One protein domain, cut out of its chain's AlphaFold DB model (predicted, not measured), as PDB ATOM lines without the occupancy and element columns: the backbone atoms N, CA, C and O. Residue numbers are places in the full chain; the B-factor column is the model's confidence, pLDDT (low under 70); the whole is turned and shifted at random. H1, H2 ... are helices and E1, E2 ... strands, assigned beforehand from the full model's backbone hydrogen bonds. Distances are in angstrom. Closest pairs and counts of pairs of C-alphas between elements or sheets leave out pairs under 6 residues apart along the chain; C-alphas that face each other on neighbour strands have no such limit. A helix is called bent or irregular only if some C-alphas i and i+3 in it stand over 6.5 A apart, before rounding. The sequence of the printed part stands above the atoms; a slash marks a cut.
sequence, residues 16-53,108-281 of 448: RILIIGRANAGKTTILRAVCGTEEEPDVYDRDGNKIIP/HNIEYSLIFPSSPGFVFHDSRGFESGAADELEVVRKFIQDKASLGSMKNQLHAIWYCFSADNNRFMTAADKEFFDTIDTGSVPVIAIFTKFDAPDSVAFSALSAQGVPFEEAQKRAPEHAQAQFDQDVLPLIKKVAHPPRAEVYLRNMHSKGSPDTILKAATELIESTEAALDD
ATOM      1  N   ARG A  16     -13.774  35.893 -28.118       94.00
ATOM      2  CA  ARG A  16     -13.090  37.058 -27.536       94.00
ATOM      3  C   ARG A  16     -14.067  38.119 -27.055       94.00
ATOM      4  O   ARG A  16     -14.838  38.661 -27.847       94.00
ATOM      5  N   ILE A  17     -13.973  38.467 -25.778       96.12
ATOM      6  CA  ILE A  17     -14.823  39.467 -25.131       96.12
ATOM      7  C   ILE A  17     -13.950  40.567 -24.540       96.12
ATOM      8  O   ILE A  17     -13.009  40.290 -23.798       96.12
ATOM      9  N   LEU A  18     -14.292  41.819 -24.823       95.94
ATOM     10  CA  LEU A  18     -13.762  42.964 -24.088       95.94
ATOM     11  C   LEU A  18     -14.748  43.335 -22.980       95.94
ATOM     12  O   LEU A  18     -15.879  43.718 -23.270       95.94
ATOM     13  N   ILE A  19     -14.326  43.244 -21.720       94.12
ATOM     14  CA  ILE A  19     -15.109  43.710 -20.578       94.12
ATOM     15  C   ILE A  19     -14.660  45.115 -20.174       94.12
ATOM     16  O   ILE A  19     -13.488  45.379 -19.902       94.12
ATOM     17  N   ILE A  20     -15.621  46.029 -20.166       91.81
ATOM     18  CA  ILE A  20     -15.441  47.451 -19.913       91.81
ATOM     19  C   ILE A  20     -16.205  47.836 -18.656       91.81
ATOM     20  O   ILE A  20     -17.263  47.287 -18.371       91.81
ATOM     21  N   GLY A  21     -15.690  48.782 -17.878       88.25
ATOM     22  CA  GLY A  21     -16.461  49.393 -16.801       88.25
ATOM     23  C   GLY A  21     -15.585  49.935 -15.693       88.25
ATOM     24  O   GLY A  21     -14.400  49.615 -15.593       88.25
ATOM     25  N   ARG A  22     -16.186  50.736 -14.815       83.50
ATOM     26  CA  ARG A  22     -15.491  51.430 -13.723       83.50
ATOM     27  C   ARG A  22     -14.765  50.472 -12.773       83.50
ATOM     28  O   ARG A  22     -15.015  49.259 -12.718       83.50
ATOM     29  N   ALA A  23     -13.851  51.026 -11.979       79.06
ATOM     30  CA  ALA A  23     -13.254  50.281 -10.879       79.06
ATOM     31  C   ALA A  23     -14.365  49.778  -9.940       79.06
ATOM     32  O   ALA A  23     -15.303  50.510  -9.630       79.06
ATOM     33  N   ASN A  24     -14.269  48.519  -9.507       80.00
ATOM     34  CA  ASN A  24     -15.268  47.848  -8.666       80.00
ATOM     35  C   ASN A  24     -16.682  47.714  -9.276       80.00
ATOM     36  O   ASN A  24     -17.621  47.415  -8.539       80.00
ATOM     37  N   ALA A  25     -16.841  47.855 -10.598       84.94
ATOM     38  CA  ALA A  25     -18.109  47.623 -11.303       84.94
ATOM     39  C   ALA A  25     -18.470  46.131 -11.472       84.94
ATOM     40  O   ALA A  25     -19.330  45.800 -12.269       84.94
ATOM     41  N   GLY A  26     -17.791  45.207 -10.782       86.75
ATOM     42  CA  GLY A  26     -18.126  43.776 -10.831       86.75
ATOM     43  C   GLY A  26     -17.572  42.987 -12.025       86.75
ATOM     44  O   GLY A  26     -17.924  41.821 -12.163       86.75
ATOM     45  N   LYS A  27     -16.673  43.565 -12.839       89.00
ATOM     46  CA  LYS A  27     -16.067  42.909 -14.018       89.00
ATOM     47  C   LYS A  27     -15.532  41.504 -13.720       89.00
ATOM     48  O   LYS A  27     -16.011  40.517 -14.266       89.00
ATOM     49  N   THR A  28     -14.610  41.407 -12.766       85.50
ATOM     50  CA  THR A  28     -14.038  40.144 -12.281       85.50
ATOM     51  C   THR A  28     -15.097  39.118 -11.876       85.50
ATOM     52  O   THR A  28     -14.973  37.935 -12.188       85.50
ATOM     53  N   THR A  29     -16.137  39.562 -11.168       87.75
ATOM     54  CA  THR A  29     -17.215  38.690 -10.694       87.75
ATOM     55  C   THR A  29     -18.003  38.106 -11.864       87.75
ATOM     56  O   THR A  29     -18.340  36.929 -11.828       87.75
ATOM     57  N   ILE A  30     -18.241  38.894 -12.917       89.81
ATOM     58  CA  ILE A  30     -18.891  38.422 -14.148       89.81
ATOM     59  C   ILE A  30     -18.034  37.361 -14.839       89.81
ATOM     60  O   ILE A  30     -18.550  36.298 -15.173       89.81
ATOM     61  N   LEU A  31     -16.730  37.614 -15.005       89.62
ATOM     62  CA  LEU A  31     -15.825  36.664 -15.666       89.62
ATOM     63  C   LEU A  31     -15.831  35.296 -14.969       89.62
ATOM     64  O   LEU A  31     -15.984  34.264 -15.621       89.62
ATOM     65  N   ARG A  32     -15.746  35.297 -13.633       83.94
ATOM     66  CA  ARG A  32     -15.830  34.081 -12.810       83.94
ATOM     67  C   ARG A  32     -17.179  33.388 -12.912       83.94
ATOM     68  O   ARG A  32     -17.223  32.169 -13.040       83.94
ATOM     69  N   ALA A  33     -18.272  34.148 -12.883       82.44
ATOM     70  CA  ALA A  33     -19.621  33.599 -12.970       82.44
ATOM     71  C   ALA A  33     -19.876  32.905 -14.315       82.44
ATOM     72  O   ALA A  33     -20.388  31.790 -14.330       82.44
ATOM     73  N   VAL A  34     -19.462  33.524 -15.425       83.00
ATOM     74  CA  VAL A  34     -19.604  32.945 -16.771       83.00
ATOM     75  C   VAL A  34     -18.738  31.702 -16.941       83.00
ATOM     76  O   VAL A  34     -19.198  30.700 -17.484       83.00
ATOM     77  N   CYS A  35     -17.507  31.730 -16.434       78.50
ATOM     78  CA  CYS A  35     -16.628  30.561 -16.463       78.50
ATOM     79  C   CYS A  35     -17.017  29.500 -15.417       78.50
ATOM     80  O   CYS A  35     -16.516  28.379 -15.451       78.50
ATOM     81  N   GLY A  36     -17.905  29.843 -14.476       73.56
ATOM     82  CA  GLY A  36     -18.323  28.998 -13.361       73.56
ATOM     83  C   GLY A  36     -17.163  28.535 -12.469       73.56
ATOM     84  O   GLY A  36     -17.189  27.422 -11.941       73.56
ATOM     85  N   THR A  37     -16.140  29.377 -12.313       70.94
ATOM     86  CA  THR A  37     -14.891  29.047 -11.615       70.94
ATOM     87  C   THR A  37     -14.482  30.135 -10.628       70.94
ATOM     88  O   THR A  37     -14.791  31.312 -10.806       70.94
ATOM     89  N   GLU A  38     -13.753  29.736  -9.588       70.94
ATOM     90  CA  GLU A  38     -13.077  30.646  -8.650       70.94
ATOM     91  C   GLU A  38     -11.561  30.712  -8.895       70.94
ATOM     92  O   GLU A  38     -10.846  31.388  -8.153       70.94
ATOM     93  N   GLU A  39     -11.077  30.003  -9.921       73.75
ATOM     94  CA  GLU A  39      -9.678  29.999 -10.344       73.75
ATOM     95  C   GLU A  39      -9.220  31.389 -10.809       73.75
ATOM     96  O   GLU A  39     -10.016  32.236 -11.225       73.75
ATOM     97  N   GLU A  40      -7.910  31.621 -10.752       78.31
ATOM     98  CA  GLU A  40      -7.300  32.793 -11.377       78.31
ATOM     99  C   GLU A  40      -7.032  32.508 -12.864       78.31
ATOM    100  O   GLU A  40      -6.622  31.396 -13.210       78.31
ATOM    101  N   PRO A  41      -7.249  33.489 -13.754       83.38
ATOM    102  CA  PRO A  41      -6.961  33.337 -15.164       83.38
ATOM    103  C   PRO A  41      -5.455  33.369 -15.405       83.38
ATOM    104  O   PRO A  41      -4.705  34.107 -14.762       83.38
ATOM    105  N   ASP A  42      -5.035  32.629 -16.419       86.06
ATOM    106  CA  ASP A  42      -3.730  32.805 -17.022       86.06
ATOM    107  C   ASP A  42      -3.720  34.090 -17.861       86.06
ATOM    108  O   ASP A  42      -4.661  34.365 -18.610       86.06
ATOM    109  N   VAL A  43      -2.642  34.867 -17.745       87.88
ATOM    110  CA  VAL A  43      -2.449  36.115 -18.494       87.88
ATOM    111  C   VAL A  43      -1.483  35.864 -19.645       87.88
ATOM    112  O   VAL A  43      -0.403  35.316 -19.431       87.88
ATOM    113  N   TYR A  44      -1.849  36.296 -20.846       86.81
ATOM    114  CA  TYR A  44      -1.026  36.186 -22.050       86.81
ATOM    115  C   TYR A  44      -0.764  37.568 -22.641       86.81
ATOM    116  O   TYR A  44      -1.661  38.411 -22.658       86.81
ATOM    117  N   ASP A  45       0.455  37.804 -23.120       85.50
ATOM    118  CA  ASP A  45       0.799  39.030 -23.843       85.50
ATOM    119  C   ASP A  45       0.233  39.043 -25.280       85.50
ATOM    120  O   ASP A  45      -0.462  38.121 -25.713       85.50
ATOM    121  N   ARG A  46       0.526  40.111 -26.036       83.56
ATOM    122  CA  ARG A  46       0.073  40.273 -27.432       83.56
ATOM    123  C   ARG A  46       0.637  39.213 -28.382       83.56
ATOM    124  O   ARG A  46       0.025  38.954 -29.414       83.56
ATOM    125  N   ASP A  47       1.783  38.637 -28.035       82.50
ATOM    126  CA  ASP A  47       2.485  37.630 -28.826       82.50
ATOM    127  C   ASP A  47       2.037  36.203 -28.449       82.50
ATOM    128  O   ASP A  47       2.472  35.227 -29.060       82.50
ATOM    129  N   GLY A  48       1.137  36.071 -27.465       83.25
ATOM    130  CA  GLY A  48       0.609  34.796 -26.985       83.25
ATOM    131  C   GLY A  48       1.498  34.110 -25.947       83.25
ATOM    132  O   GLY A  48       1.273  32.939 -25.635       83.25
ATOM    133  N   ASN A  49       2.487  34.803 -25.380       85.81
ATOM    134  CA  ASN A  49       3.318  34.245 -24.320       85.81
ATOM    135  C   ASN A  49       2.624  34.388 -22.968       85.81
ATOM    136  O   ASN A  49       2.142  35.463 -22.602       85.81
ATOM    137  N   LYS A  50       2.621  33.303 -22.191       84.56
ATOM    138  CA  LYS A  50       2.091  33.306 -20.827       84.56
ATOM    139  C   LYS A  50       2.974  34.163 -19.917       84.56
ATOM    140  O   LYS A  50       4.166  33.895 -19.760       84.56
ATOM    141  N   ILE A  51       2.376  35.158 -19.272       81.75
ATOM    142  CA  ILE A  51       3.037  36.036 -18.309       81.75
ATOM    143  C   ILE A  51       3.055  35.330 -16.952       81.75
ATOM    144  O   ILE A  51       2.017  35.090 -16.339       81.75
ATOM    145  N   ILE A  52       4.251  34.994 -16.467       74.62
ATOM    146  CA  ILE A  52       4.430  34.412 -15.133       74.62
ATOM    147  C   ILE A  52       4.517  35.571 -14.123       74.62
ATOM    148  O   ILE A  52       5.395  36.421 -14.284       74.62
ATOM    149  N   PRO A  53       3.685  35.611 -13.061       53.81
ATOM    150  CA  PRO A  53       3.622  36.734 -12.114       53.81
ATOM    151  C   PRO A  53       4.972  37.152 -11.501       53.81
ATOM    152  O   PRO A  53       5.183  38.324 -11.209       53.81
ATOM    153  N   HIS A 108      -2.484  46.298 -15.313       62.50
ATOM    154  CA  HIS A 108      -3.505  45.761 -16.216       62.50
ATOM    155  C   HIS A 108      -3.394  46.434 -17.590       62.50
ATOM    156  O   HIS A 108      -3.635  47.636 -17.726       62.50
ATOM    157  N   ASN A 109      -3.018  45.653 -18.599       75.25
ATOM    158  CA  ASN A 109      -2.945  46.065 -19.994       75.25
ATOM    159  C   ASN A 109      -4.114  45.427 -20.753       75.25
ATOM    160  O   ASN A 109      -4.205  44.203 -20.788       75.25
ATOM    161  N   ILE A 110      -4.979  46.241 -21.372       85.88
ATOM    162  CA  ILE A 110      -6.154  45.778 -22.144       85.88
ATOM    163  C   ILE A 110      -5.774  44.799 -23.263       85.88
ATOM    164  O   ILE A 110      -6.573  43.988 -23.713       85.88
ATOM    165  N   GLU A 111      -4.519  44.851 -23.688       86.19
ATOM    166  CA  GLU A 111      -3.972  44.047 -24.773       86.19
ATOM    167  C   GLU A 111      -3.588  42.643 -24.335       86.19
ATOM    168  O   GLU A 111      -3.394  41.770 -25.178       86.19
ATOM    169  N   TYR A 112      -3.484  42.425 -23.026       89.12
ATOM    170  CA  TYR A 112      -3.272  41.101 -22.478       89.12
ATOM    171  C   TYR A 112      -4.584  40.333 -22.462       89.12
ATOM    172  O   TYR A 112      -5.651  40.875 -22.161       89.12
ATOM    173  N   SER A 113      -4.486  39.056 -22.799       90.88
ATOM    174  CA  SER A 113      -5.608  38.131 -22.793       90.88
ATOM    175  C   SER A 113      -5.659  37.385 -21.467       90.88
ATOM    176  O   SER A 113      -4.649  36.864 -20.998       90.88
ATOM    177  N   LEU A 114      -6.848  37.313 -20.883       90.69
ATOM    178  CA  LEU A 114      -7.164  36.516 -19.707       90.69
ATOM    179  C   LEU A 114      -7.887  35.251 -20.162       90.69
ATOM    180  O   LEU A 114      -8.937  35.331 -20.805       90.69
ATOM    181  N   ILE A 115      -7.331  34.091 -19.822       89.19
ATOM    182  CA  ILE A 115      -7.898  32.785 -20.167       89.19
ATOM    183  C   ILE A 115      -8.007  31.962 -18.891       89.19
ATOM    184  O   ILE A 115      -7.010  31.714 -18.215       89.19
ATOM    185  N   PHE A 116      -9.218  31.531 -18.550       83.12
ATOM    186  CA  PHE A 116      -9.417  30.630 -17.417       83.12
ATOM    187  C   PHE A 116      -9.068  29.200 -17.842       83.12
ATOM    188  O   PHE A 116      -9.590  28.749 -18.866       83.12
ATOM    189  N   PRO A 117      -8.247  28.458 -17.074       77.94
ATOM    190  CA  PRO A 117      -7.904  27.074 -17.407       77.94
ATOM    191  C   PRO A 117      -9.133  26.172 -17.574       77.94
ATOM    192  O   PRO A 117      -9.167  25.334 -18.472       77.94
ATOM    193  N   SER A 118     -10.170  26.389 -16.759       66.25
ATOM    194  CA  SER A 118     -11.455  25.686 -16.842       66.25
ATOM    195  C   SER A 118     -12.359  26.139 -17.998       66.25
ATOM    196  O   SER A 118     -13.410  25.545 -18.234       66.25
ATOM    197  N   SER A 119     -12.024  27.224 -18.700       71.38
ATOM    198  CA  SER A 119     -12.830  27.775 -19.799       71.38
ATOM    199  C   SER A 119     -11.954  28.374 -20.912       71.38
ATOM    200  O   SER A 119     -12.087  29.556 -21.233       71.38
ATOM    201  N   PRO A 120     -11.070  27.577 -21.546       80.69
ATOM    202  CA  PRO A 120     -10.093  28.082 -22.509       80.69
ATOM    203  C   PRO A 120     -10.699  28.452 -23.873       80.69
ATOM    204  O   PRO A 120     -10.004  29.004 -24.727       80.69
ATOM    205  N   GLY A 121     -11.992  28.173 -24.069       83.81
ATOM    206  CA  GLY A 121     -12.776  28.659 -25.202       83.81
ATOM    207  C   GLY A 121     -13.100  30.151 -25.108       83.81
ATOM    208  O   GLY A 121     -13.399  30.764 -26.127       83.81
ATOM    209  N   PHE A 122     -12.999  30.762 -23.922       90.19
ATOM    210  CA  PHE A 122     -13.134  32.205 -23.756       90.19
ATOM    211  C   PHE A 122     -11.780  32.892 -23.653       90.19
ATOM    212  O   PHE A 122     -10.871  32.440 -22.957       90.19
ATOM    213  N   VAL A 123     -11.687  34.051 -24.298       92.81
ATOM    214  CA  VAL A 123     -10.579  34.982 -24.119       92.81
ATOM    215  C   VAL A 123     -11.144  36.329 -23.717       92.81
ATOM    216  O   VAL A 123     -11.880  36.958 -24.477       92.81
ATOM    217  N   PHE A 124     -10.767  36.795 -22.533       93.94
ATOM    218  CA  PHE A 124     -11.217  38.080 -22.025       93.94
ATOM    219  C   PHE A 124     -10.117  39.128 -22.131       93.94
ATOM    220  O   PHE A 124      -8.945  38.854 -21.887       93.94
ATOM    221  N   HIS A 125     -10.517  40.345 -22.458       92.88
ATOM    222  CA  HIS A 125      -9.710  41.547 -22.335       92.88
ATOM    223  C   HIS A 125     -10.382  42.438 -21.297       92.88
ATOM    224  O   HIS A 125     -11.570  42.720 -21.424       92.88
ATOM    225  N   ASP A 126      -9.659  42.847 -20.258       89.12
ATOM    226  CA  ASP A 126     -10.207  43.674 -19.178       89.12
ATOM    227  C   ASP A 126      -9.735  45.121 -19.324       89.12
ATOM    228  O   ASP A 126      -8.534  45.407 -19.307       89.12
ATOM    229  N   SER A 127     -10.679  46.053 -19.463       84.81
ATOM    230  CA  SER A 127     -10.353  47.476 -19.402       84.81
ATOM    231  C   SER A 127      -9.977  47.855 -17.968       84.81
ATOM    232  O   SER A 127     -10.645  47.448 -17.008       84.81
ATOM    233  N   ARG A 128      -8.986  48.734 -17.804       74.00
ATOM    234  CA  ARG A 128      -8.777  49.390 -16.508       74.00
ATOM    235  C   ARG A 128     -10.041  50.158 -16.129       74.00
ATOM    236  O   ARG A 128     -10.767  50.659 -16.979       74.00
ATOM    237  N   GLY A 129     -10.344  50.182 -14.837       67.38
ATOM    238  CA  GLY A 129     -11.552  50.843 -14.370       67.38
ATOM    239  C   GLY A 129     -11.488  52.351 -14.572       67.38
ATOM    240  O   GLY A 129     -10.660  52.967 -13.919       67.38
ATOM    241  N   PHE A 130     -12.409  52.919 -15.360       62.41
ATOM    242  CA  PHE A 130     -12.506  54.369 -15.545       62.41
ATOM    243  C   PHE A 130     -12.686  55.094 -14.204       62.41
ATOM    244  O   PHE A 130     -13.707  54.921 -13.521       62.41
ATOM    245  N   GLU A 131     -11.709  55.908 -13.813       52.25
ATOM    246  CA  GLU A 131     -11.860  56.881 -12.727       52.25
ATOM    247  C   GLU A 131     -12.191  58.266 -13.313       52.25
ATOM    248  O   GLU A 131     -11.893  58.575 -14.467       52.25
ATOM    249  N   SER A 132     -12.917  59.096 -12.554       45.16
ATOM    250  CA  SER A 132     -13.445  60.372 -13.062       45.16
ATOM    251  C   SER A 132     -12.302  61.305 -13.483       45.16
ATOM    252  O   SER A 132     -11.632  61.861 -12.618       45.16
ATOM    253  N   GLY A 133     -12.110  61.484 -14.796       50.41
ATOM    254  CA  GLY A 133     -11.103  62.381 -15.381       50.41
ATOM    255  C   GLY A 133     -10.155  61.761 -16.418       50.41
ATOM    256  O   GLY A 133      -9.294  62.476 -16.918       50.41
ATOM    257  N   ALA A 134     -10.285  60.477 -16.764       58.72
ATOM    258  CA  ALA A 134      -9.317  59.789 -17.622       58.72
ATOM    259  C   ALA A 134      -9.725  59.729 -19.110       58.72
ATOM    260  O   ALA A 134     -10.073  58.667 -19.623       58.72
ATOM    261  N   ALA A 135      -9.643  60.857 -19.828       64.38
ATOM    262  CA  ALA A 135      -9.761  60.866 -21.297       64.38
ATOM    263  C   ALA A 135      -8.751  59.903 -21.959       64.38
ATOM    264  O   ALA A 135      -9.061  59.237 -22.946       64.38
ATOM    265  N   ASP A 136      -7.572  59.760 -21.345       71.75
ATOM    266  CA  ASP A 136      -6.509  58.861 -21.795       71.75
ATOM    267  C   ASP A 136      -6.928  57.379 -21.765       71.75
ATOM    268  O   ASP A 136      -6.544  56.606 -22.640       71.75
ATOM    269  N   GLU A 137      -7.740  56.958 -20.788       77.19
ATOM    270  CA  GLU A 137      -8.197  55.565 -20.684       77.19
ATOM    271  C   GLU A 137      -9.238  55.230 -21.752       77.19
ATOM    272  O   GLU A 137      -9.205  54.141 -22.331       77.19
ATOM    273  N   LEU A 138     -10.138  56.171 -22.048       82.56
ATOM    274  CA  LEU A 138     -11.115  56.002 -23.117       82.56
ATOM    275  C   LEU A 138     -10.434  55.933 -24.490       82.56
ATOM    276  O   LEU A 138     -10.826  55.114 -25.318       82.56
ATOM    277  N   GLU A 139      -9.381  56.723 -24.713       84.50
ATOM    278  CA  GLU A 139      -8.589  56.660 -25.946       84.50
ATOM    279  C   GLU A 139      -7.880  55.305 -26.104       84.50
ATOM    280  O   GLU A 139      -7.877  54.731 -27.192       84.50
ATOM    281  N   VAL A 140      -7.342  54.738 -25.017       87.31
ATOM    282  CA  VAL A 140      -6.755  53.386 -25.035       87.31
ATOM    283  C   VAL A 140      -7.793  52.335 -25.439       87.31
ATOM    284  O   VAL A 140      -7.496  51.467 -26.259       87.31
ATOM    285  N   VAL A 141      -9.017  52.423 -24.908       89.31
ATOM    286  CA  VAL A 141     -10.124  51.522 -25.272       89.31
ATOM    287  C   VAL A 141     -10.541  51.714 -26.730       89.31
ATOM    288  O   VAL A 141     -10.666  50.730 -27.460       89.31
ATOM    289  N   ARG A 142     -10.716  52.966 -27.173       90.00
ATOM    290  CA  ARG A 142     -11.061  53.326 -28.557       90.00
ATOM    291  C   ARG A 142     -10.054  52.728 -29.533       90.00
ATOM    292  O   ARG A 142     -10.445  52.017 -30.458       90.00
ATOM    293  N   LYS A 143      -8.764  52.953 -29.281       90.56
ATOM    294  CA  LYS A 143      -7.677  52.420 -30.098       90.56
ATOM    295  C   LYS A 143      -7.658  50.896 -30.100       90.56
ATOM    296  O   LYS A 143      -7.544  50.302 -31.163       90.56
ATOM    297  N   PHE A 144      -7.826  50.258 -28.945       91.50
ATOM    298  CA  PHE A 144      -7.855  48.801 -28.858       91.50
ATOM    299  C   PHE A 144      -8.992  48.186 -29.688       91.50
ATOM    300  O   PHE A 144      -8.765  47.227 -30.425       91.50
ATOM    301  N   ILE A 145     -10.204  48.747 -29.614       92.25
ATOM    302  CA  ILE A 145     -11.350  48.287 -30.413       92.25
ATOM    303  C   ILE A 145     -11.055  48.447 -31.912       92.25
ATOM    304  O   ILE A 145     -11.273  47.509 -32.681       92.25
ATOM    305  N   GLN A 146     -10.511  49.597 -32.324       89.88
ATOM    306  CA  GLN A 146     -10.148  49.872 -33.719       89.88
ATOM    307  C   GLN A 146      -9.044  48.937 -34.232       89.88
ATOM    308  O   GLN A 146      -9.184  48.345 -35.304       89.88
ATOM    309  N   ASP A 147      -7.981  48.751 -33.450       89.38
ATOM    310  CA  ASP A 147      -6.874  47.854 -33.776       89.38
ATOM    311  C   ASP A 147      -7.406  46.425 -33.941       89.38
ATOM    312  O   ASP A 147      -7.165  45.801 -34.974       89.38
ATOM    313  N   LYS A 148      -8.229  45.934 -33.000       88.69
ATOM    314  CA  LYS A 148      -8.852  44.604 -33.084       88.69
ATOM    315  C   LYS A 148      -9.755  44.457 -34.303       88.69
ATOM    316  O   LYS A 148      -9.680  43.422 -34.959       88.69
ATOM    317  N   ALA A 149     -10.549  45.471 -34.647       85.31
ATOM    318  CA  ALA A 149     -11.380  45.461 -35.851       85.31
ATOM    319  C   ALA A 149     -10.536  45.363 -37.140       85.31
ATOM    320  O   ALA A 149     -10.914  44.656 -38.077       85.31
ATOM    321  N   SER A 150      -9.361  46.005 -37.168       82.06
ATOM    322  CA  SER A 150      -8.481  46.087 -38.344       82.06
ATOM    323  C   SER A 150      -7.684  44.813 -38.669       82.06
ATOM    324  O   SER A 150      -7.157  44.690 -39.776       82.06
ATOM    325  N   LEU A 151      -7.609  43.838 -37.752       76.00
ATOM    326  CA  LEU A 151      -6.725  42.666 -37.879       76.00
ATOM    327  C   LEU A 151      -7.097  41.685 -39.007       76.00
ATOM    328  O   LEU A 151      -6.351  40.734 -39.243       76.00
ATOM    329  N   GLY A 152      -8.217  41.886 -39.710       66.50
ATOM    330  CA  GLY A 152      -8.618  41.159 -40.928       66.50
ATOM    331  C   GLY A 152      -8.901  39.656 -40.767       66.50
ATOM    332  O   GLY A 152      -9.500  39.055 -41.655       66.50
ATOM    333  N   SER A 153      -8.486  39.050 -39.653       73.88
ATOM    334  CA  SER A 153      -8.761  37.673 -39.259       73.88
ATOM    335  C   SER A 153      -9.747  37.656 -38.098       73.88
ATOM    336  O   SER A 153      -9.467  38.221 -37.035       73.88
ATOM    337  N   MET A 154     -10.856  36.935 -38.284       76.69
ATOM    338  CA  MET A 154     -11.864  36.674 -37.247       76.69
ATOM    339  C   MET A 154     -11.229  36.110 -35.969       76.69
ATOM    340  O   MET A 154     -11.666  36.414 -34.870       76.69
ATOM    341  N   LYS A 155     -10.123  35.363 -36.093       79.12
ATOM    342  CA  LYS A 155      -9.375  34.788 -34.966       79.12
ATOM    343  C   LYS A 155      -8.903  35.807 -33.940       79.12
ATOM    344  O   LYS A 155      -8.777  35.441 -32.775       79.12
ATOM    345  N   ASN A 156      -8.621  37.043 -34.351       81.50
ATOM    346  CA  ASN A 156      -8.036  38.071 -33.486       81.50
ATOM    347  C   ASN A 156      -8.978  39.249 -33.208       81.50
ATOM    348  O   ASN A 156      -8.621  40.120 -32.413       81.50
ATOM    349  N   GLN A 157     -10.150  39.278 -33.845       88.88
ATOM    350  CA  GLN A 157     -11.166  40.306 -33.647       88.88
ATOM    351  C   GLN A 157     -11.894  40.122 -32.309       88.88
ATOM    352  O   GLN A 157     -11.919  39.037 -31.733       88.88
ATOM    353  N   LEU A 158     -12.476  41.203 -31.795       93.19
ATOM    354  CA  LEU A 158     -13.427  41.115 -30.688       93.19
ATOM    355  C   LEU A 158     -14.759  40.584 -31.219       93.19
ATOM    356  O   LEU A 158     -15.197  40.996 -32.290       93.19
ATOM    357  N   HIS A 159     -15.408  39.701 -30.464       94.12
ATOM    358  CA  HIS A 159     -16.707  39.137 -30.839       94.12
ATOM    359  C   HIS A 159     -17.863  39.765 -30.061       94.12
ATOM    360  O   HIS A 159     -18.971  39.834 -30.576       94.12
ATOM    361  N   ALA A 160     -17.611  40.248 -28.844       96.69
ATOM    362  CA  ALA A 160     -18.573  41.025 -28.070       96.69
ATOM    363  C   ALA A 160     -17.860  42.007 -27.131       96.69
ATOM    364  O   ALA A 160     -16.710  41.798 -26.731       96.69
ATOM    365  N   ILE A 161     -18.569  43.068 -26.753       97.19
ATOM    366  CA  ILE A 161     -18.145  44.021 -25.729       97.19
ATOM    367  C   ILE A 161     -19.166  43.986 -24.592       97.19
ATOM    368  O   ILE A 161     -20.361  44.177 -24.802       97.19
ATOM    369  N   TRP A 162     -18.693  43.767 -23.372       97.50
ATOM    370  CA  TRP A 162     -19.497  43.767 -22.155       97.50
ATOM    371  C   TRP A 162     -19.242  45.045 -21.369       97.50
ATOM    372  O   TRP A 162     -18.184  45.196 -20.767       97.50
ATOM    373  N   TYR A 163     -20.199  45.969 -21.360       94.62
ATOM    374  CA  TYR A 163     -20.055  47.265 -20.701       94.62
ATOM    375  C   TYR A 163     -20.768  47.276 -19.345       94.62
ATOM    376  O   TYR A 163     -21.993  47.262 -19.271       94.62
ATOM    377  N   CYS A 164     -20.003  47.309 -18.256       92.06
ATOM    378  CA  CYS A 164     -20.494  47.171 -16.889       92.06
ATOM    379  C   CYS A 164     -20.788  48.527 -16.236       92.06
ATOM    380  O   CYS A 164     -19.876  49.308 -15.935       92.06
ATOM    381  N   PHE A 165     -22.056  48.741 -15.901       89.50
ATOM    382  CA  PHE A 165     -22.537  49.811 -15.037       89.50
ATOM    383  C   PHE A 165     -22.745  49.282 -13.613       89.50
ATOM    384  O   PHE A 165     -23.220  48.166 -13.411       89.50
ATOM    385  N   SER A 166     -22.391  50.075 -12.603       88.81
ATOM    386  CA  SER A 166     -22.589  49.718 -11.189       88.81
ATOM    387  C   SER A 166     -23.816  50.447 -10.657       88.81
ATOM    388  O   SER A 166     -23.806  51.678 -10.611       88.81
ATOM    389  N   ALA A 167     -24.856  49.710 -10.259       87.81
ATOM    390  CA  ALA A 167     -26.121  50.291  -9.802       87.81
ATOM    391  C   ALA A 167     -26.095  50.802  -8.347       87.81
ATOM    392  O   ALA A 167     -27.040  51.439  -7.895       87.81
ATOM    393  N   ASP A 168     -25.002  50.567  -7.618       82.62
ATOM    394  CA  ASP A 168     -24.784  51.051  -6.247       82.62
ATOM    395  C   ASP A 168     -24.340  52.524  -6.164       82.62
ATOM    396  O   ASP A 168     -24.160  53.056  -5.070       82.62
ATOM    397  N   ASN A 169     -24.153  53.195  -7.305       71.50
ATOM    398  CA  ASN A 169     -23.699  54.578  -7.378       71.50
ATOM    399  C   ASN A 169     -24.766  55.491  -7.990       71.50
ATOM    400  O   ASN A 169     -25.208  55.272  -9.112       71.50
ATOM    401  N   ASN A 170     -25.034  56.631  -7.345       65.00
ATOM    402  CA  ASN A 170     -25.982  57.645  -7.840       65.00
ATOM    403  C   ASN A 170     -25.564  58.334  -9.160       65.00
ATOM    404  O   ASN A 170     -26.310  59.146  -9.698       65.00
ATOM    405  N   ARG A 171     -24.360  58.062  -9.679       68.25
ATOM    406  CA  ARG A 171     -23.896  58.521 -10.999       68.25
ATOM    407  C   ARG A 171     -23.830  57.326 -11.945       68.25
ATOM    408  O   ARG A 171     -22.743  56.787 -12.161       68.25
ATOM    409  N   PHE A 172     -24.997  56.933 -12.455       68.06
ATOM    410  CA  PHE A 172     -25.163  55.797 -13.368       68.06
ATOM    411  C   PHE A 172     -24.418  55.996 -14.691       68.06
ATOM    412  O   PHE A 172     -23.725  55.086 -15.129       68.06
ATOM    413  N   MET A 173     -24.508  57.192 -15.283       76.06
ATOM    414  CA  MET A 173     -23.839  57.537 -16.539       76.06
ATOM    415  C   MET A 173     -22.919  58.739 -16.323       76.06
ATOM    416  O   MET A 173     -23.363  59.855 -16.047       76.06
ATOM    417  N   THR A 174     -21.617  58.493 -16.374       79.44
ATOM    418  CA  THR A 174     -20.575  59.516 -16.274       79.44
ATOM    419  C   THR A 174     -20.301  60.153 -17.638       79.44
ATOM    420  O   THR A 174     -20.802  59.698 -18.666       79.44
ATOM    421  N   ALA A 175     -19.485  61.212 -17.663       81.38
ATOM    422  CA  ALA A 175     -19.039  61.814 -18.919       81.38
ATOM    423  C   ALA A 175     -18.282  60.807 -19.802       81.38
ATOM    424  O   ALA A 175     -18.499  60.805 -21.004       81.38
ATOM    425  N   ALA A 176     -17.474  59.922 -19.204       81.12
ATOM    426  CA  ALA A 176     -16.741  58.885 -19.931       81.12
ATOM    427  C   ALA A 176     -17.677  57.829 -20.535       81.12
ATOM    428  O   ALA A 176     -17.484  57.433 -21.678       81.12
ATOM    429  N   ASP A 177     -18.723  57.425 -19.800       86.75
ATOM    430  CA  ASP A 177     -19.729  56.498 -20.331       86.75
ATOM    431  C   ASP A 177     -20.437  57.127 -21.531       86.75
ATOM    432  O   ASP A 177     -20.502  56.538 -22.603       86.75
ATOM    433  N   LYS A 178     -20.905  58.371 -21.379       86.94
ATOM    434  CA  LYS A 178     -21.558  59.092 -22.470       86.94
ATOM    435  C   LYS A 178     -20.627  59.263 -23.674       86.94
ATOM    436  O   LYS A 178     -21.045  59.022 -24.796       86.94
ATOM    437  N   GLU A 179     -19.371  59.639 -23.448       88.25
ATOM    438  CA  GLU A 179     -18.387  59.806 -24.516       88.25
ATOM    439  C   GLU A 179     -18.099  58.486 -25.243       88.25
ATOM    440  O   GLU A 179     -18.002  58.495 -26.468       88.25
ATOM    441  N   PHE A 180     -18.031  57.350 -24.538       90.31
ATOM    442  CA  PHE A 180     -17.911  56.032 -25.167       90.31
ATOM    443  C   PHE A 180     -19.053  55.801 -26.164       90.31
ATOM    444  O   PHE A 180     -18.796  55.618 -27.353       90.31
ATOM    445  N   PHE A 181     -20.305  55.880 -25.704       91.88
ATOM    446  CA  PHE A 181     -21.466  55.583 -26.547       91.88
ATOM    447  C   PHE A 181     -21.771  56.669 -27.593       91.88
ATOM    448  O   PHE A 181     -22.443  56.385 -28.581       91.88
ATOM    449  N   ASP A 182     -21.295  57.903 -27.414       90.56
ATOM    450  CA  ASP A 182     -21.499  58.983 -28.388       90.56
ATOM    451  C   ASP A 182     -20.400  59.045 -29.464       90.56
ATOM    452  O   ASP A 182     -20.642  59.602 -30.533       90.56
ATOM    453  N   THR A 183     -19.195  58.519 -29.202       89.75
ATOM    454  CA  THR A 183     -18.024  58.738 -30.082       89.75
ATOM    455  C   THR A 183     -17.360  57.475 -30.617       89.75
ATOM    456  O   THR A 183     -16.601  57.567 -31.584       89.75
ATOM    457  N   ILE A 184     -17.576  56.312 -29.996       89.88
ATOM    458  CA  ILE A 184     -16.922  55.063 -30.394       89.88
ATOM    459  C   ILE A 184     -17.911  54.207 -31.178       89.88
ATOM    460  O   ILE A 184     -18.832  53.623 -30.614       89.88
ATOM    461  N   ASP A 185     -17.664  54.091 -32.479       89.50
ATOM    462  CA  ASP A 185     -18.335  53.115 -33.329       89.50
ATOM    463  C   ASP A 185     -17.635  51.754 -33.206       89.50
ATOM    464  O   ASP A 185     -16.463  51.602 -33.566       89.50
ATOM    465  N   THR A 186     -18.344  50.760 -32.672       90.62
ATOM    466  CA  THR A 186     -17.843  49.386 -32.512       90.62
ATOM    467  C   THR A 186     -18.079  48.521 -33.753       90.62
ATOM    468  O   THR A 186     -17.730  47.336 -33.760       90.62
ATOM    469  N   GLY A 187     -18.649  49.095 -34.819       87.94
ATOM    470  CA  GLY A 187     -18.948  48.405 -36.066       87.94
ATOM    471  C   GLY A 187     -19.926  47.250 -35.851       87.94
ATOM    472  O   GLY A 187     -21.016  47.426 -35.314       87.94
ATOM    473  N   SER A 188     -19.537  46.045 -36.274       87.00
ATOM    474  CA  SER A 188     -20.357  44.835 -36.124       87.00
ATOM    475  C   SER A 188     -20.248  44.170 -34.749       87.00
ATOM    476  O   SER A 188     -20.954  43.195 -34.499       87.00
ATOM    477  N   VAL A 189     -19.355  44.637 -33.869       93.12
ATOM    478  CA  VAL A 189     -19.168  44.041 -32.541       93.12
ATOM    479  C   VAL A 189     -20.259  44.567 -31.606       93.12
ATOM    480  O   VAL A 189     -20.287  45.773 -31.336       93.12
ATOM    481  N   PRO A 190     -21.158  43.708 -31.089       95.81
ATOM    482  CA  PRO A 190     -22.247  44.158 -30.238       95.81
ATOM    483  C   PRO A 190     -21.731  44.602 -28.866       95.81
ATOM    484  O   PRO A 190     -20.903  43.929 -28.245       95.81
ATOM    485  N   VAL A 191     -22.274  45.718 -28.376       96.94
ATOM    486  CA  VAL A 191     -22.090  46.181 -26.996       96.94
ATOM    487  C   VAL A 191     -23.298  45.762 -26.164       96.94
ATOM    488  O   VAL A 191     -24.430  46.115 -26.494       96.94
ATOM    489  N   ILE A 192     -23.060  45.016 -25.088       97.12
ATOM    490  CA  ILE A 192     -24.080  44.554 -24.145       97.12
ATOM    491  C   ILE A 192     -23.913  45.376 -22.868       97.12
ATOM    492  O   ILE A 192     -22.844  45.359 -22.252       97.12
ATOM    493  N   ALA A 193     -24.953  46.111 -22.476       94.88
ATOM    494  CA  ALA A 193     -24.958  46.889 -21.243       94.88
ATOM    495  C   ALA A 193     -25.328  45.991 -20.058       94.88
ATOM    496  O   ALA A 193     -26.421  45.431 -20.005       94.88
ATOM    497  N   ILE A 194     -24.418  45.867 -19.095       94.69
ATOM    498  CA  ILE A 194     -24.573  45.009 -17.921       94.69
ATOM    499  C   ILE A 194     -24.707  45.883 -16.681       94.69
ATOM    500  O   ILE A 194     -23.755  46.547 -16.269       94.69
ATOM    501  N   PHE A 195     -25.869  45.854 -16.040       92.56
ATOM    502  CA  PHE A 195     -26.116  46.547 -14.782       92.56
ATOM    503  C   PHE A 195     -25.825  45.610 -13.618       92.56
ATOM    504  O   PHE A 195     -26.590  44.705 -13.301       92.56
ATOM    505  N   THR A 196     -24.678  45.819 -12.987       91.44
ATOM    506  CA  THR A 196     -24.221  45.042 -11.835       91.44
ATOM    507  C   THR A 196     -24.732  45.621 -10.525       91.44
ATOM    508  O   THR A 196     -25.032  46.814 -10.437       91.44
ATOM    509  N   LYS A 197     -24.772  44.779  -9.481       90.25
ATOM    510  CA  LYS A 197     -25.242  45.150  -8.132       90.25
ATOM    511  C   LYS A 197     -26.647  45.747  -8.166       90.25
ATOM    512  O   LYS A 197     -26.951  46.699  -7.451       90.25
ATOM    513  N   PHE A 198     -27.494  45.202  -9.033       90.00
ATOM    514  CA  PHE A 198     -28.835  45.724  -9.262       90.00
ATOM    515  C   PHE A 198     -29.792  45.452  -8.083       90.00
ATOM    516  O   PHE A 198     -30.937  45.878  -8.093       90.00
ATOM    517  N   ASP A 199     -29.307  44.774  -7.041       89.88
ATOM    518  CA  ASP A 199     -29.914  44.673  -5.711       89.88
ATOM    519  C   ASP A 199     -29.730  45.933  -4.841       89.88
ATOM    520  O   ASP A 199     -30.535  46.181  -3.946       89.88
ATOM    521  N   ALA A 200     -28.722  46.773  -5.102       89.38
ATOM    522  CA  ALA A 200     -28.466  47.962  -4.284       89.38
ATOM    523  C   ALA A 200     -29.633  48.982  -4.283       89.38
ATOM    524  O   ALA A 200     -29.995  49.459  -3.195       89.38
ATOM    525  N   PRO A 201     -30.275  49.295  -5.431       89.38
ATOM    526  CA  PRO A 201     -31.422  50.204  -5.472       89.38
ATOM    527  C   PRO A 201     -32.638  49.741  -4.651       89.38
ATOM    528  O   PRO A 201     -33.434  50.585  -4.235       89.38
ATOM    529  N   ASP A 202     -32.768  48.445  -4.342       91.69
ATOM    530  CA  ASP A 202     -33.901  47.910  -3.570       91.69
ATOM    531  C   ASP A 202     -33.996  48.549  -2.178       91.69
ATOM    532  O   ASP A 202     -35.088  48.800  -1.674       91.69
ATOM    533  N   SER A 203     -32.858  48.874  -1.561       90.06
ATOM    534  CA  SER A 203     -32.817  49.526  -0.243       90.06
ATOM    535  C   SER A 203     -33.404  50.945  -0.265       90.06
ATOM    536  O   SER A 203     -34.098  51.368   0.668       90.06
ATOM    537  N   VAL A 204     -33.165  51.674  -1.358       89.69
ATOM    538  CA  VAL A 204     -33.702  53.019  -1.588       89.69
ATOM    539  C   VAL A 204     -35.196  52.928  -1.885       89.69
ATOM    540  O   VAL A 204     -35.985  53.643  -1.262       89.69
ATOM    541  N   ALA A 205     -35.601  51.998  -2.756       91.94
ATOM    542  CA  ALA A 205     -37.006  51.757  -3.077       91.94
ATOM    543  C   ALA A 205     -37.818  51.342  -1.839       91.94
ATOM    544  O   ALA A 205     -38.899  51.877  -1.590       91.94
ATOM    545  N   PHE A 206     -37.268  50.456  -1.008       93.38
ATOM    546  CA  PHE A 206     -37.855  50.049   0.265       93.38
ATOM    547  C   PHE A 206     -38.092  51.240   1.203       93.38
ATOM    548  O   PHE A 206     -39.173  51.389   1.780       93.38
ATOM    549  N   SER A 207     -37.089  52.112   1.333       92.56
ATOM    550  CA  SER A 207     -37.170  53.306   2.178       92.56
ATOM    551  C   SER A 207     -38.234  54.283   1.668       92.56
ATOM    552  O   SER A 207     -39.002  54.829   2.462       92.56
ATOM    553  N   ALA A 208     -38.339  54.458   0.347       92.50
ATOM    554  CA  ALA A 208     -39.360  55.294  -0.283       92.50
ATOM    555  C   ALA A 208     -40.783  54.742  -0.076       92.50
ATOM    556  O   ALA A 208     -41.685  55.502   0.274       92.50
ATOM    557  N   LEU A 209     -40.983  53.428  -0.230       94.00
ATOM    558  CA  LEU A 209     -42.271  52.767   0.022       94.00
ATOM    559  C   LEU A 209     -42.677  52.864   1.498       94.00
ATOM    560  O   LEU A 209     -43.827  53.170   1.811       94.00
ATOM    561  N   SER A 210     -41.721  52.678   2.408       92.81
ATOM    562  CA  SER A 210     -41.956  52.807   3.850       92.81
ATOM    563  C   SER A 210     -42.374  54.233   4.227       92.81
ATOM    564  O   SER A 210     -43.305  54.422   5.006       92.81
ATOM    565  N   ALA A 211     -41.747  55.251   3.624       94.19
ATOM    566  CA  ALA A 211     -42.116  56.654   3.823       94.19
ATOM    567  C   ALA A 211     -43.523  56.995   3.292       94.19
ATOM    568  O   ALA A 211     -44.162  57.917   3.797       94.19
ATOM    569  N   GLN A 212     -44.033  56.235   2.319       93.69
ATOM    570  CA  GLN A 212     -45.414  56.330   1.824       93.69
ATOM    571  C   GLN A 212     -46.429  55.598   2.724       93.69
ATOM    572  O   GLN A 212     -47.616  55.563   2.407       93.69
ATOM    573  N   GLY A 213     -45.984  55.011   3.840       93.94
ATOM    574  CA  GLY A 213     -46.836  54.285   4.782       93.94
ATOM    575  C   GLY A 213     -47.121  52.834   4.388       93.94
ATOM    576  O   GLY A 213     -48.013  52.218   4.971       93.94
ATOM    577  N   VAL A 214     -46.390  52.269   3.419       95.19
ATOM    578  CA  VAL A 214     -46.500  50.842   3.083       95.19
ATOM    579  C   VAL A 214     -45.932  50.009   4.247       95.19
ATOM    580  O   VAL A 214     -44.822  50.298   4.701       95.19
ATOM    581  N   PRO A 215     -46.647  48.979   4.744       96.00
ATOM    582  CA  PRO A 215     -46.143  48.104   5.804       96.00
ATOM    583  C   PRO A 215     -44.816  47.436   5.432       96.00
ATOM    584  O   PRO A 215     -44.600  47.114   4.268       96.00
ATOM    585  N   PHE A 216     -43.963  47.168   6.426       93.50
ATOM    586  CA  PHE A 216     -42.603  46.642   6.230       93.50
ATOM    587  C   PHE A 216     -42.543  45.423   5.293       93.50
ATOM    588  O   PHE A 216     -41.797  45.443   4.318       93.50
ATOM    589  N   GLU A 217     -43.335  44.379   5.549       93.44
ATOM    590  CA  GLU A 217     -43.309  43.147   4.740       93.44
ATOM    591  C   GLU A 217     -43.716  43.403   3.282       93.44
ATOM    592  O   GLU A 217     -43.089  42.905   2.346       93.44
ATOM    593  N   GLU A 218     -44.728  44.245   3.079       93.38
ATOM    594  CA  GLU A 218     -45.224  44.598   1.750       93.38
ATOM    595  C   GLU A 218     -44.238  45.517   1.010       93.38
ATOM    596  O   GLU A 218     -44.014  45.364  -0.191       93.38
ATOM    597  N   ALA A 219     -43.586  46.435   1.729       93.00
ATOM    598  CA  ALA A 219     -42.524  47.279   1.196       93.00
ATOM    599  C   ALA A 219     -41.310  46.438   0.777       93.00
ATOM    600  O   ALA A 219     -40.744  46.680  -0.286       93.00
ATOM    601  N   GLN A 220     -40.940  45.420   1.563       91.31
ATOM    602  CA  GLN A 220     -39.839  44.509   1.242       91.31
ATOM    603  C   GLN A 220     -40.131  43.703  -0.024       91.31
ATOM    604  O   GLN A 220     -39.265  43.583  -0.888       91.31
ATOM    605  N   LYS A 221     -41.358  43.190  -0.164       93.19
ATOM    606  CA  LYS A 221     -41.775  42.421  -1.340       93.19
ATOM    607  C   LYS A 221     -41.830  43.273  -2.614       93.19
ATOM    608  O   LYS A 221     -41.446  42.797  -3.676       93.19
ATOM    609  N   ARG A 222     -42.288  44.525  -2.510       93.38
ATOM    610  CA  ARG A 222     -42.459  45.445  -3.651       93.38
ATOM    611  C   ARG A 222     -41.193  46.211  -4.035       93.38
ATOM    612  O   ARG A 222     -41.141  46.765  -5.132       93.38
ATOM    613  N   ALA A 223     -40.191  46.275  -3.158       91.88
ATOM    614  CA  ALA A 223     -38.984  47.067  -3.384       91.88
ATOM    615  C   ALA A 223     -38.239  46.722  -4.690       91.88
ATOM    616  O   ALA A 223     -37.922  47.666  -5.417       91.88
ATOM    617  N   PRO A 224     -38.014  45.442  -5.058       91.44
ATOM    618  CA  PRO A 224     -37.304  45.110  -6.298       91.44
ATOM    619  C   PRO A 224     -38.041  45.562  -7.563       91.44
ATOM    620  O   PRO A 224     -37.432  46.125  -8.472       91.44
ATOM    621  N   GLU A 225     -39.362  45.360  -7.615       92.75
ATOM    622  CA  GLU A 225     -40.199  45.787  -8.746       92.75
ATOM    623  C   GLU A 225     -40.253  47.315  -8.852       92.75
ATOM    624  O   GLU A 225     -40.167  47.874  -9.944       92.75
ATOM    625  N   HIS A 226     -40.344  48.008  -7.713       91.75
ATOM    626  CA  HIS A 226     -40.340  49.467  -7.680       91.75
ATOM    627  C   HIS A 226     -38.992  50.049  -8.128       91.75
ATOM    628  O   HIS A 226     -38.969  51.009  -8.896       91.75
ATOM    629  N   ALA A 227     -37.881  49.446  -7.695       90.31
ATOM    630  CA  ALA A 227     -36.540  49.830  -8.120       90.31
ATOM    631  C   ALA A 227     -36.338  49.648  -9.633       90.31
ATOM    632  O   ALA A 227     -35.811  50.546 -10.287       90.31
ATOM    633  N   GLN A 228     -36.800  48.526 -10.200       90.75
ATOM    634  CA  GLN A 228     -36.766  48.298 -11.648       90.75
ATOM    635  C   GLN A 228     -37.586  49.356 -12.396       90.75
ATOM    636  O   GLN A 228     -37.080  49.968 -13.329       90.75
ATOM    637  N   ALA A 229     -38.820  49.625 -11.960       90.62
ATOM    638  CA  ALA A 229     -39.684  50.601 -12.622       90.62
ATOM    639  C   ALA A 229     -39.086  52.020 -12.614       90.62
ATOM    640  O   ALA A 229     -39.144  52.720 -13.622       90.62
ATOM    641  N   GLN A 230     -38.477  52.433 -11.496       87.50
ATOM    642  CA  GLN A 230     -37.755  53.708 -11.414       87.50
ATOM    643  C   GLN A 230     -36.546  53.731 -12.353       87.50
ATOM    644  O   GLN A 230     -36.323  54.711 -13.063       87.50
ATOM    645  N   PHE A 231     -35.786  52.639 -12.403       87.31
ATOM    646  CA  PHE A 231     -34.641  52.521 -13.296       87.31
ATOM    647  C   PHE A 231     -35.044  52.632 -14.777       87.31
ATOM    648  O   PHE A 231     -34.424  53.384 -15.537       87.31
ATOM    649  N   ASP A 232     -36.105  51.932 -15.178       88.31
ATOM    650  CA  ASP A 232     -36.629  51.941 -16.546       88.31
ATOM    651  C   ASP A 232     -37.143  53.329 -16.956       88.31
ATOM    652  O   ASP A 232     -37.061  53.708 -18.127       88.31
ATOM    653  N   GLN A 233     -37.653  54.104 -15.996       87.12
ATOM    654  CA  GLN A 233     -38.137  55.461 -16.226       87.12
ATOM    655  C   GLN A 233     -36.995  56.481 -16.335       87.12
ATOM    656  O   GLN A 233     -37.015  57.327 -17.234       87.12
ATOM    657  N   ASP A 234     -36.007  56.406 -15.443       83.31
ATOM    658  CA  ASP A 234     -35.036  57.487 -15.250       83.31
ATOM    659  C   ASP A 234     -33.702  57.239 -15.967       83.31
ATOM    660  O   ASP A 234     -33.071  58.181 -16.454       83.31
ATOM    661  N   VAL A 235     -33.256  55.981 -16.041       80.81
ATOM    662  CA  VAL A 235     -31.900  55.625 -16.492       80.81
ATOM    663  C   VAL A 235     -31.911  55.008 -17.882       80.81
ATOM    664  O   VAL A 235     -31.122  55.409 -18.740       80.81
ATOM    665  N   LEU A 236     -32.826  54.074 -18.145       82.75
ATOM    666  CA  LEU A 236     -32.892  53.372 -19.427       82.75
ATOM    667  C   LEU A 236     -33.023  54.317 -20.644       82.75
ATOM    668  O   LEU A 236     -32.332  54.095 -21.644       82.75
ATOM    669  N   PRO A 237     -33.800  55.423 -20.593       86.12
ATOM    670  CA  PRO A 237     -33.881  56.357 -21.714       86.12
ATOM    671  C   PRO A 237     -32.570  57.096 -21.997       86.12
ATOM    672  O   PRO A 237     -32.385  57.567 -23.116       86.12
ATOM    673  N   LEU A 238     -31.676  57.231 -21.010       84.19
ATOM    674  CA  LEU A 238     -30.383  57.895 -21.195       84.19
ATOM    675  C   LEU A 238     -29.455  57.050 -22.062       84.19
ATOM    676  O   LEU A 238     -28.771  57.591 -22.922       84.19
ATOM    677  N   ILE A 239     -29.491  55.732 -21.875       83.69
ATOM    678  CA  ILE A 239     -28.651  54.771 -22.596       83.69
ATOM    679  C   ILE A 239     -29.209  54.479 -23.994       83.69
ATOM    680  O   ILE A 239     -28.449  54.219 -24.918       83.69
ATOM    681  N   LYS A 240     -30.528  54.602 -24.194       84.12
ATOM    682  CA  LYS A 240     -31.164  54.414 -25.512       84.12
ATOM    683  C   LYS A 240     -31.059  55.623 -26.451       84.12
ATOM    684  O   LYS A 240     -31.363  55.491 -27.630       84.12
ATOM    685  N   LYS A 241     -30.679  56.803 -25.945       85.94
ATOM    686  CA  LYS A 241     -30.625  58.068 -26.713       85.94
ATOM    687  C   LYS A 241     -29.219  58.492 -27.150       85.94
ATOM    688  O   LYS A 241     -29.082  59.555 -27.751       85.94
ATOM    689  N   VAL A 242     -28.198  57.711 -26.817       89.19
ATOM    690  CA  VAL A 242     -26.810  57.924 -27.261       89.19
ATOM    691  C   VAL A 242     -26.644  57.590 -28.746       89.19
ATOM    692  O   VAL A 242     -27.499  56.919 -29.326       89.19
ATOM    693  N   ALA A 243     -25.558  58.059 -29.364       91.44
ATOM    694  CA  ALA A 243     -25.331  57.854 -30.799       91.44
ATOM    695  C   ALA A 243     -25.207  56.367 -31.185       91.44
ATOM    696  O   ALA A 243     -25.764  55.943 -32.198       91.44
ATOM    697  N   HIS A 244     -24.526  55.578 -30.353       92.69
ATOM    698  CA  HIS A 244     -24.310  54.145 -30.540       92.69
ATOM    699  C   HIS A 244     -24.895  53.371 -29.347       92.69
ATOM    700  O   HIS A 244     -24.162  53.059 -28.414       92.69
ATOM    701  N   PRO A 245     -26.210  53.093 -29.299       92.75
ATOM    702  CA  PRO A 245     -26.825  52.428 -28.150       92.75
ATOM    703  C   PRO A 245     -26.363  50.965 -28.010       92.75
ATOM    704  O   PRO A 245     -26.039  50.321 -29.013       92.75
ATOM    705  N   PRO A 246     -26.363  50.402 -26.785       94.56
ATOM    706  CA  PRO A 246     -26.111  48.980 -26.597       94.56
ATOM    707  C   PRO A 246     -27.185  48.148 -27.301       94.56
ATOM    708  O   PRO A 246     -28.346  48.547 -27.413       94.56
ATOM    709  N   ARG A 247     -26.794  46.961 -27.760       95.12
ATOM    710  CA  ARG A 247     -27.676  46.058 -28.504       95.12
ATOM    711  C   ARG A 247     -28.570  45.219 -27.598       95.12
ATOM    712  O   ARG A 247     -29.615  44.750 -28.039       95.12
ATOM    713  N   ALA A 248     -28.158  45.042 -26.346       94.75
ATOM    714  CA  ALA A 248     -28.941  44.381 -25.320       94.75
ATOM    715  C   ALA A 248     -28.580  44.904 -23.924       94.75
ATOM    716  O   ALA A 248     -27.499  45.462 -23.707       94.75
ATOM    717  N   GLU A 249     -29.496  44.699 -22.981       93.94
ATOM    718  CA  GLU A 249     -29.385  45.103 -21.580       93.94
ATOM    719  C   GLU A 249     -29.538  43.870 -20.678       93.94
ATOM    720  O   GLU A 249     -30.393  43.024 -20.935       93.94
ATOM    721  N   VAL A 250     -28.715  43.757 -19.634       92.81
ATOM    722  CA  VAL A 250     -28.735  42.635 -18.679       92.81
ATOM    723  C   VAL A 250     -28.639  43.167 -17.250       92.81
ATOM    724  O   VAL A 250     -27.789  44.011 -16.960       92.81
ATOM    725  N   TYR A 251     -29.471  42.652 -16.339       92.19
ATOM    726  CA  TYR A 251     -29.588  43.150 -14.962       92.19
ATOM    727  C   TYR A 251     -29.136  42.096 -13.948       92.19
ATOM    728  O   TYR A 251     -29.873  41.185 -13.579       92.19
ATOM    729  N   LEU A 252     -27.906  42.230 -13.450       90.62
ATOM    730  CA  LEU A 252     -27.298  41.249 -12.556       90.62
ATOM    731  C   LEU A 252     -27.530  41.610 -11.085       90.62
ATOM    732  O   LEU A 252     -26.998  42.596 -10.560       90.62
ATOM    733  N   ARG A 253     -28.287  40.751 -10.398       88.75
ATOM    734  CA  ARG A 253     -28.639  40.866  -8.974       88.75
ATOM    735  C   ARG A 253     -27.911  39.817  -8.135       88.75
ATOM    736  O   ARG A 253     -27.742  38.683  -8.573       88.75
ATOM    737  N   ASN A 254     -27.531  40.169  -6.905       82.88
ATOM    738  CA  ASN A 254     -27.059  39.227  -5.876       82.88
ATOM    739  C   ASN A 254     -25.834  38.372  -6.266       82.88
ATOM    740  O   ASN A 254     -25.620  37.291  -5.719       82.88
ATOM    741  N   MET A 255     -24.971  38.875  -7.156       80.00
ATOM    742  CA  MET A 255     -23.777  38.160  -7.650       80.00
ATOM    743  C   MET A 255     -22.725  37.850  -6.568       80.00
ATOM    744  O   MET A 255     -21.795  37.086  -6.799       80.00
ATOM    745  N   HIS A 256     -22.848  38.451  -5.384       73.75
ATOM    746  CA  HIS A 256     -21.972  38.229  -4.233       73.75
ATOM    747  C   HIS A 256     -22.491  37.130  -3.283       73.75
ATOM    748  O   HIS A 256     -21.783  36.731  -2.354       73.75
ATOM    749  N   SER A 257     -23.722  36.643  -3.487       71.12
ATOM    750  CA  SER A 257     -24.368  35.659  -2.617       71.12
ATOM    751  C   SER A 257     -23.827  34.250  -2.876       71.12
ATOM    752  O   SER A 257     -24.314  33.510  -3.730       71.12
ATOM    753  N   LYS A 258     -22.831  33.843  -2.082       61.34
ATOM    754  CA  LYS A 258     -22.254  32.484  -2.128       61.34
ATOM    755  C   LYS A 258     -23.231  31.379  -1.696       61.34
ATOM    756  O   LYS A 258     -22.968  30.210  -1.946       61.34
ATOM    757  N   GLY A 259     -24.337  31.739  -1.039       54.28
ATOM    758  CA  GLY A 259     -25.365  30.802  -0.570       54.28
ATOM    759  C   GLY A 259     -26.392  30.399  -1.632       54.28
ATOM    760  O   GLY A 259     -27.191  29.504  -1.379       54.28
ATOM    761  N   SER A 260     -26.374  31.031  -2.811       61.53
ATOM    762  CA  SER A 260     -27.341  30.788  -3.891       61.53
ATOM    763  C   SER A 260     -26.646  30.615  -5.253       61.53
ATOM    764  O   SER A 260     -26.741  31.504  -6.107       61.53
ATOM    765  N   PRO A 261     -25.951  29.481  -5.489       61.66
ATOM    766  CA  PRO A 261     -25.277  29.196  -6.762       61.66
ATOM    767  C   PRO A 261     -26.204  29.291  -7.981       61.66
ATOM    768  O   PRO A 261     -25.780  29.743  -9.042       61.66
ATOM    769  N   ASP A 262     -27.481  28.939  -7.809       62.44
ATOM    770  CA  ASP A 262     -28.502  29.011  -8.860       62.44
ATOM    771  C   ASP A 262     -28.734  30.445  -9.359       62.44
ATOM    772  O   ASP A 262     -29.005  30.657 -10.538       62.44
ATOM    773  N   THR A 263     -28.585  31.452  -8.492       67.88
ATOM    774  CA  THR A 263     -28.740  32.865  -8.866       67.88
ATOM    775  C   THR A 263     -27.573  33.353  -9.716       67.88
ATOM    776  O   THR A 263     -27.798  34.000 -10.735       67.88
ATOM    777  N   ILE A 264     -26.339  33.012  -9.327       69.56
ATOM    778  CA  ILE A 264     -25.122  33.368 -10.078       69.56
ATOM    779  C   ILE A 264     -25.152  32.703 -11.452       69.56
ATOM    780  O   ILE A 264     -24.846  33.335 -12.461       69.56
ATOM    781  N   LEU A 265     -25.571  31.439 -11.491       66.62
ATOM    782  CA  LEU A 265     -25.755  30.723 -12.736       66.62
ATOM    783  C   LEU A 265     -26.803  31.384 -13.625       66.62
ATOM    784  O   LEU A 265     -26.523  31.634 -14.789       66.62
ATOM    785  N   LYS A 266     -27.999  31.658 -13.093       72.88
ATOM    786  CA  LYS A 266     -29.073  32.285 -13.866       72.88
ATOM    787  C   LYS A 266     -28.599  33.598 -14.494       72.88
ATOM    788  O   LYS A 266     -28.822  33.816 -15.675       72.88
ATOM    789  N   ALA A 267     -27.893  34.416 -13.718       78.88
ATOM    790  CA  ALA A 267     -27.273  35.656 -14.172       78.88
ATOM    791  C   ALA A 267     -26.239  35.443 -15.295       78.88
ATOM    792  O   ALA A 267     -26.235  36.175 -16.282       78.88
ATOM    793  N   ALA A 268     -25.365  34.442 -15.161       81.12
ATOM    794  CA  ALA A 268     -24.399  34.094 -16.199       81.12
ATOM    795  C   ALA A 268     -25.086  33.593 -17.482       81.12
ATOM    796  O   ALA A 268     -24.699  33.999 -18.573       81.12
ATOM    797  N   THR A 269     -26.118  32.756 -17.352       78.06
ATOM    798  CA  THR A 269     -26.927  32.265 -18.475       78.06
ATOM    799  C   THR A 269     -27.613  33.416 -19.204       78.06
ATOM    800  O   THR A 269     -27.457  33.533 -20.413       78.06
ATOM    801  N   GLU A 270     -28.282  34.315 -18.480       83.00
ATOM    802  CA  GLU A 270     -28.962  35.483 -19.056       83.00
ATOM    803  C   GLU A 270     -27.991  36.383 -19.835       83.00
ATOM    804  O   GLU A 270     -28.299  36.840 -20.936       83.00
ATOM    805  N   LEU A 271     -26.779  36.596 -19.308       89.69
ATOM    806  CA  LEU A 271     -25.746  37.365 -20.003       89.69
ATOM    807  C   LEU A 271     -25.321  36.709 -21.322       89.69
ATOM    808  O   LEU A 271     -25.119  37.399 -22.325       89.69
ATOM    809  N   ILE A 272     -25.176  35.389 -21.333       87.25
ATOM    810  CA  ILE A 272     -24.800  34.644 -22.534       87.25
ATOM    811  C   ILE A 272     -25.925  34.686 -23.556       87.25
ATOM    812  O   ILE A 272     -25.654  35.020 -24.703       87.25
ATOM    813  N   GLU A 273     -27.157  34.373 -23.159       82.69
ATOM    814  CA  GLU A 273     -28.321  34.369 -24.052       82.69
ATOM    815  C   GLU A 273     -28.522  35.753 -24.683       82.69
ATOM    816  O   GLU A 273     -28.732  35.878 -25.888       82.69
ATOM    817  N   SER A 274     -28.359  36.811 -23.886       89.19
ATOM    818  CA  SER A 274     -28.396  38.197 -24.353       89.19
ATOM    819  C   SER A 274     -27.258  38.513 -25.334       89.19
ATOM    820  O   SER A 274     -27.476  39.146 -26.369       89.19
ATOM    821  N   THR A 275     -26.047  38.010 -25.065       92.88
ATOM    822  CA  THR A 275     -24.907  38.145 -25.985       92.88
ATOM    823  C   THR A 275     -25.164  37.396 -27.296       92.88
ATOM    824  O   THR A 275     -24.931  37.952 -28.363       92.88
ATOM    825  N   GLU A 276     -25.691  36.172 -27.244       88.31
ATOM    826  CA  GLU A 276     -26.032  35.367 -28.421       88.31
ATOM    827  C   GLU A 276     -27.103  36.043 -29.283       88.31
ATOM    828  O   GLU A 276     -26.963  36.131 -30.507       88.31
ATOM    829  N   ALA A 277     -28.157  36.563 -28.650       87.06
ATOM    830  CA  ALA A 277     -29.230  37.282 -29.324       87.06
ATOM    831  C   ALA A 277     -28.728  38.564 -30.009       87.06
ATOM    832  O   ALA A 277     -29.237  38.930 -31.070       87.06
ATOM    833  N   ALA A 278     -27.714  39.219 -29.437       93.56
ATOM    834  CA  ALA A 278     -27.107  40.425 -29.988       93.56
ATOM    835  C   ALA A 278     -26.160  40.163 -31.177       93.56
ATOM    836  O   ALA A 278     -25.864  41.097 -31.922       93.56
ATOM    837  N   LEU A 279     -25.683  38.930 -31.378       90.38
ATOM    838  CA  LEU A 279     -24.813  38.582 -32.505       90.38
ATOM    839  C   LEU A 279     -25.615  38.469 -33.813       90.38
ATOM    840  O   LEU A 279     -26.638  37.786 -33.873       90.38
ATOM    841  N   ASP A 280     -25.107  39.076 -34.887       84.38
ATOM    842  CA  ASP A 280     -25.715  38.987 -36.226       84.38
ATOM    843  C   ASP A 280     -25.209  37.786 -37.040       84.38
ATOM    844  O   ASP A 280     -25.913  37.272 -37.909       84.38
ATOM    845  N   ASP A 281     -24.001  37.306 -36.742       82.12
ATOM    846  CA  ASP A 281     -23.358  36.206 -37.459       82.12
ATOM    847  C   ASP A 281     -23.670  34.855 -36.793       82.12
ATOM    848  O   ASP A 281     -23.300  34.603 -35.644       82.12
TER     849      ASP A 281
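AT A GLANCE: This is residues 16 to 53 and 108 to 281 of the 448 residues of the protein "G domain-containing protein" of Botryobasidium botryosum FD-172 SS1 (UniProt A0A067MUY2). A strongly twisted sheet of seven strands runs through the body and curls round helix H1; H1 and the long H7 cover one side of it, while H2 and H3 graze it from the other side. At the E7 end H4 and H5 fold back on each other as an arm that reaches away from the sheet, and at the other end lie the short strand E2 and the hairpin of E3 and E4. The printed part has 212 residues with seven named helices and seven named strands, in the order E1 H1 E2 E3 E4 H2 E5 H3 E6 H4 H5 H6 E7 H7. The sheet is mixed, in the order E2 E3 E4 E1 E5 E6 E7, and the class is mixed, helices and strands. The whole is compact, with a radius of gyration of the C-alphas of 18.2 A, yet elongated in outline, with spans of 62 by 38 by 34 A.

IN THESE COORDINATES: The printed part begins with E1, residues 16 to 21, whose C-alpha 16 is at (-13.090, 37.058, -27.536). H1 is residues 27 to 35 and E2 residues 42 to 44. After the cut come E3, residues 113 to 116, and E4, residues 119 to 126, which bends by 74 degrees at residue 122. H2, residues 135 to 150, is 22.6 A long, and E5, residues 160 to 166, is 19.4 A long. H3 is residues 175 to 183, E6 residues 191 to 196 and H4 residues 200 to 211, 18.1 A long. H5, residues 216 to 234, is 25.2 A long and irregular: C-alphas 221 and 224 are 7.2 A apart, and it has a kink of 45 degrees near residue 223. H6 is residues 236 to 240 and E7 residues 248 to 251. H7, residues 261 to 278, is 25.9 A long and ends with C-alpha 278 at (-27.107, 40.425, -29.988).

HOW THE PARTS SIT: E1 is parallel to E4, with N 19 and O 125 at 2.8 A, and to E5, with N 164 and O 20 at 2.7 A. E5 and E6 are parallel, with N 192 and O 161 at 2.8 A, and so are E6 and E7, with N 195 and O 250 at 2.8 A. E3 and E4 form an antiparallel hairpin, with N 114 and O 124 at 2.8 A. E2 and E3 are antiparallel, with N 42 and O 115 at 2.8 A; E2 and E7 are the edge strands. E5, H3, E6 is a strand-helix-strand unit, two parallel neighbour strands with a helix between, and its crossover is right-handed; E6, H4 H5 H6, E7 is another. E1, H1, E2 and E4, H2, E5 are split units, with other strands between their two, both right-handed. H1 and H7 lie on the same face of the sheet. H7 has a height of 9.6 A over it and runs along the strands, at 12 degrees to E6 on the local plane. H1 touches residues 264 to 272 of H7, about perpendicular at 88 degrees; their closest C-alphas, of Val 34 and Ala 268, are 5.0 A apart. H2 and H3 only just touch, with 3 pairs of C-alphas within 8 A, those of Leu 138 and Ala 176 the closest at 7.1 A. H4 and H5 touch at a steep tilt of 63 degrees, opposite ways, with the C-alphas of Phe 206 and Ala 223 closest at 4.8 A. H4, H5 and H6 are not on the sheet; H6 is near H3. In H1, H2, H3, H6 and H7 every O i to N i+4 pair is within hydrogen-bond range; in H4 it is 7 of 8 and in H5 13 of 15.

THE WHOLE: The two C-alphas farthest apart, those of Asp 47 and Gly 213, are 62.0 A apart. Residues 54 to 107 are not printed, and C-alphas 53 and 108 are 12.2 A apart across this cut, which lies in the link from E2 to E3. Of the links that are printed whole, none is long. The mean pLDDT of the printed part is 84.6; 22 residues are under 70, among them residues 129 to 135 and 258 to 265.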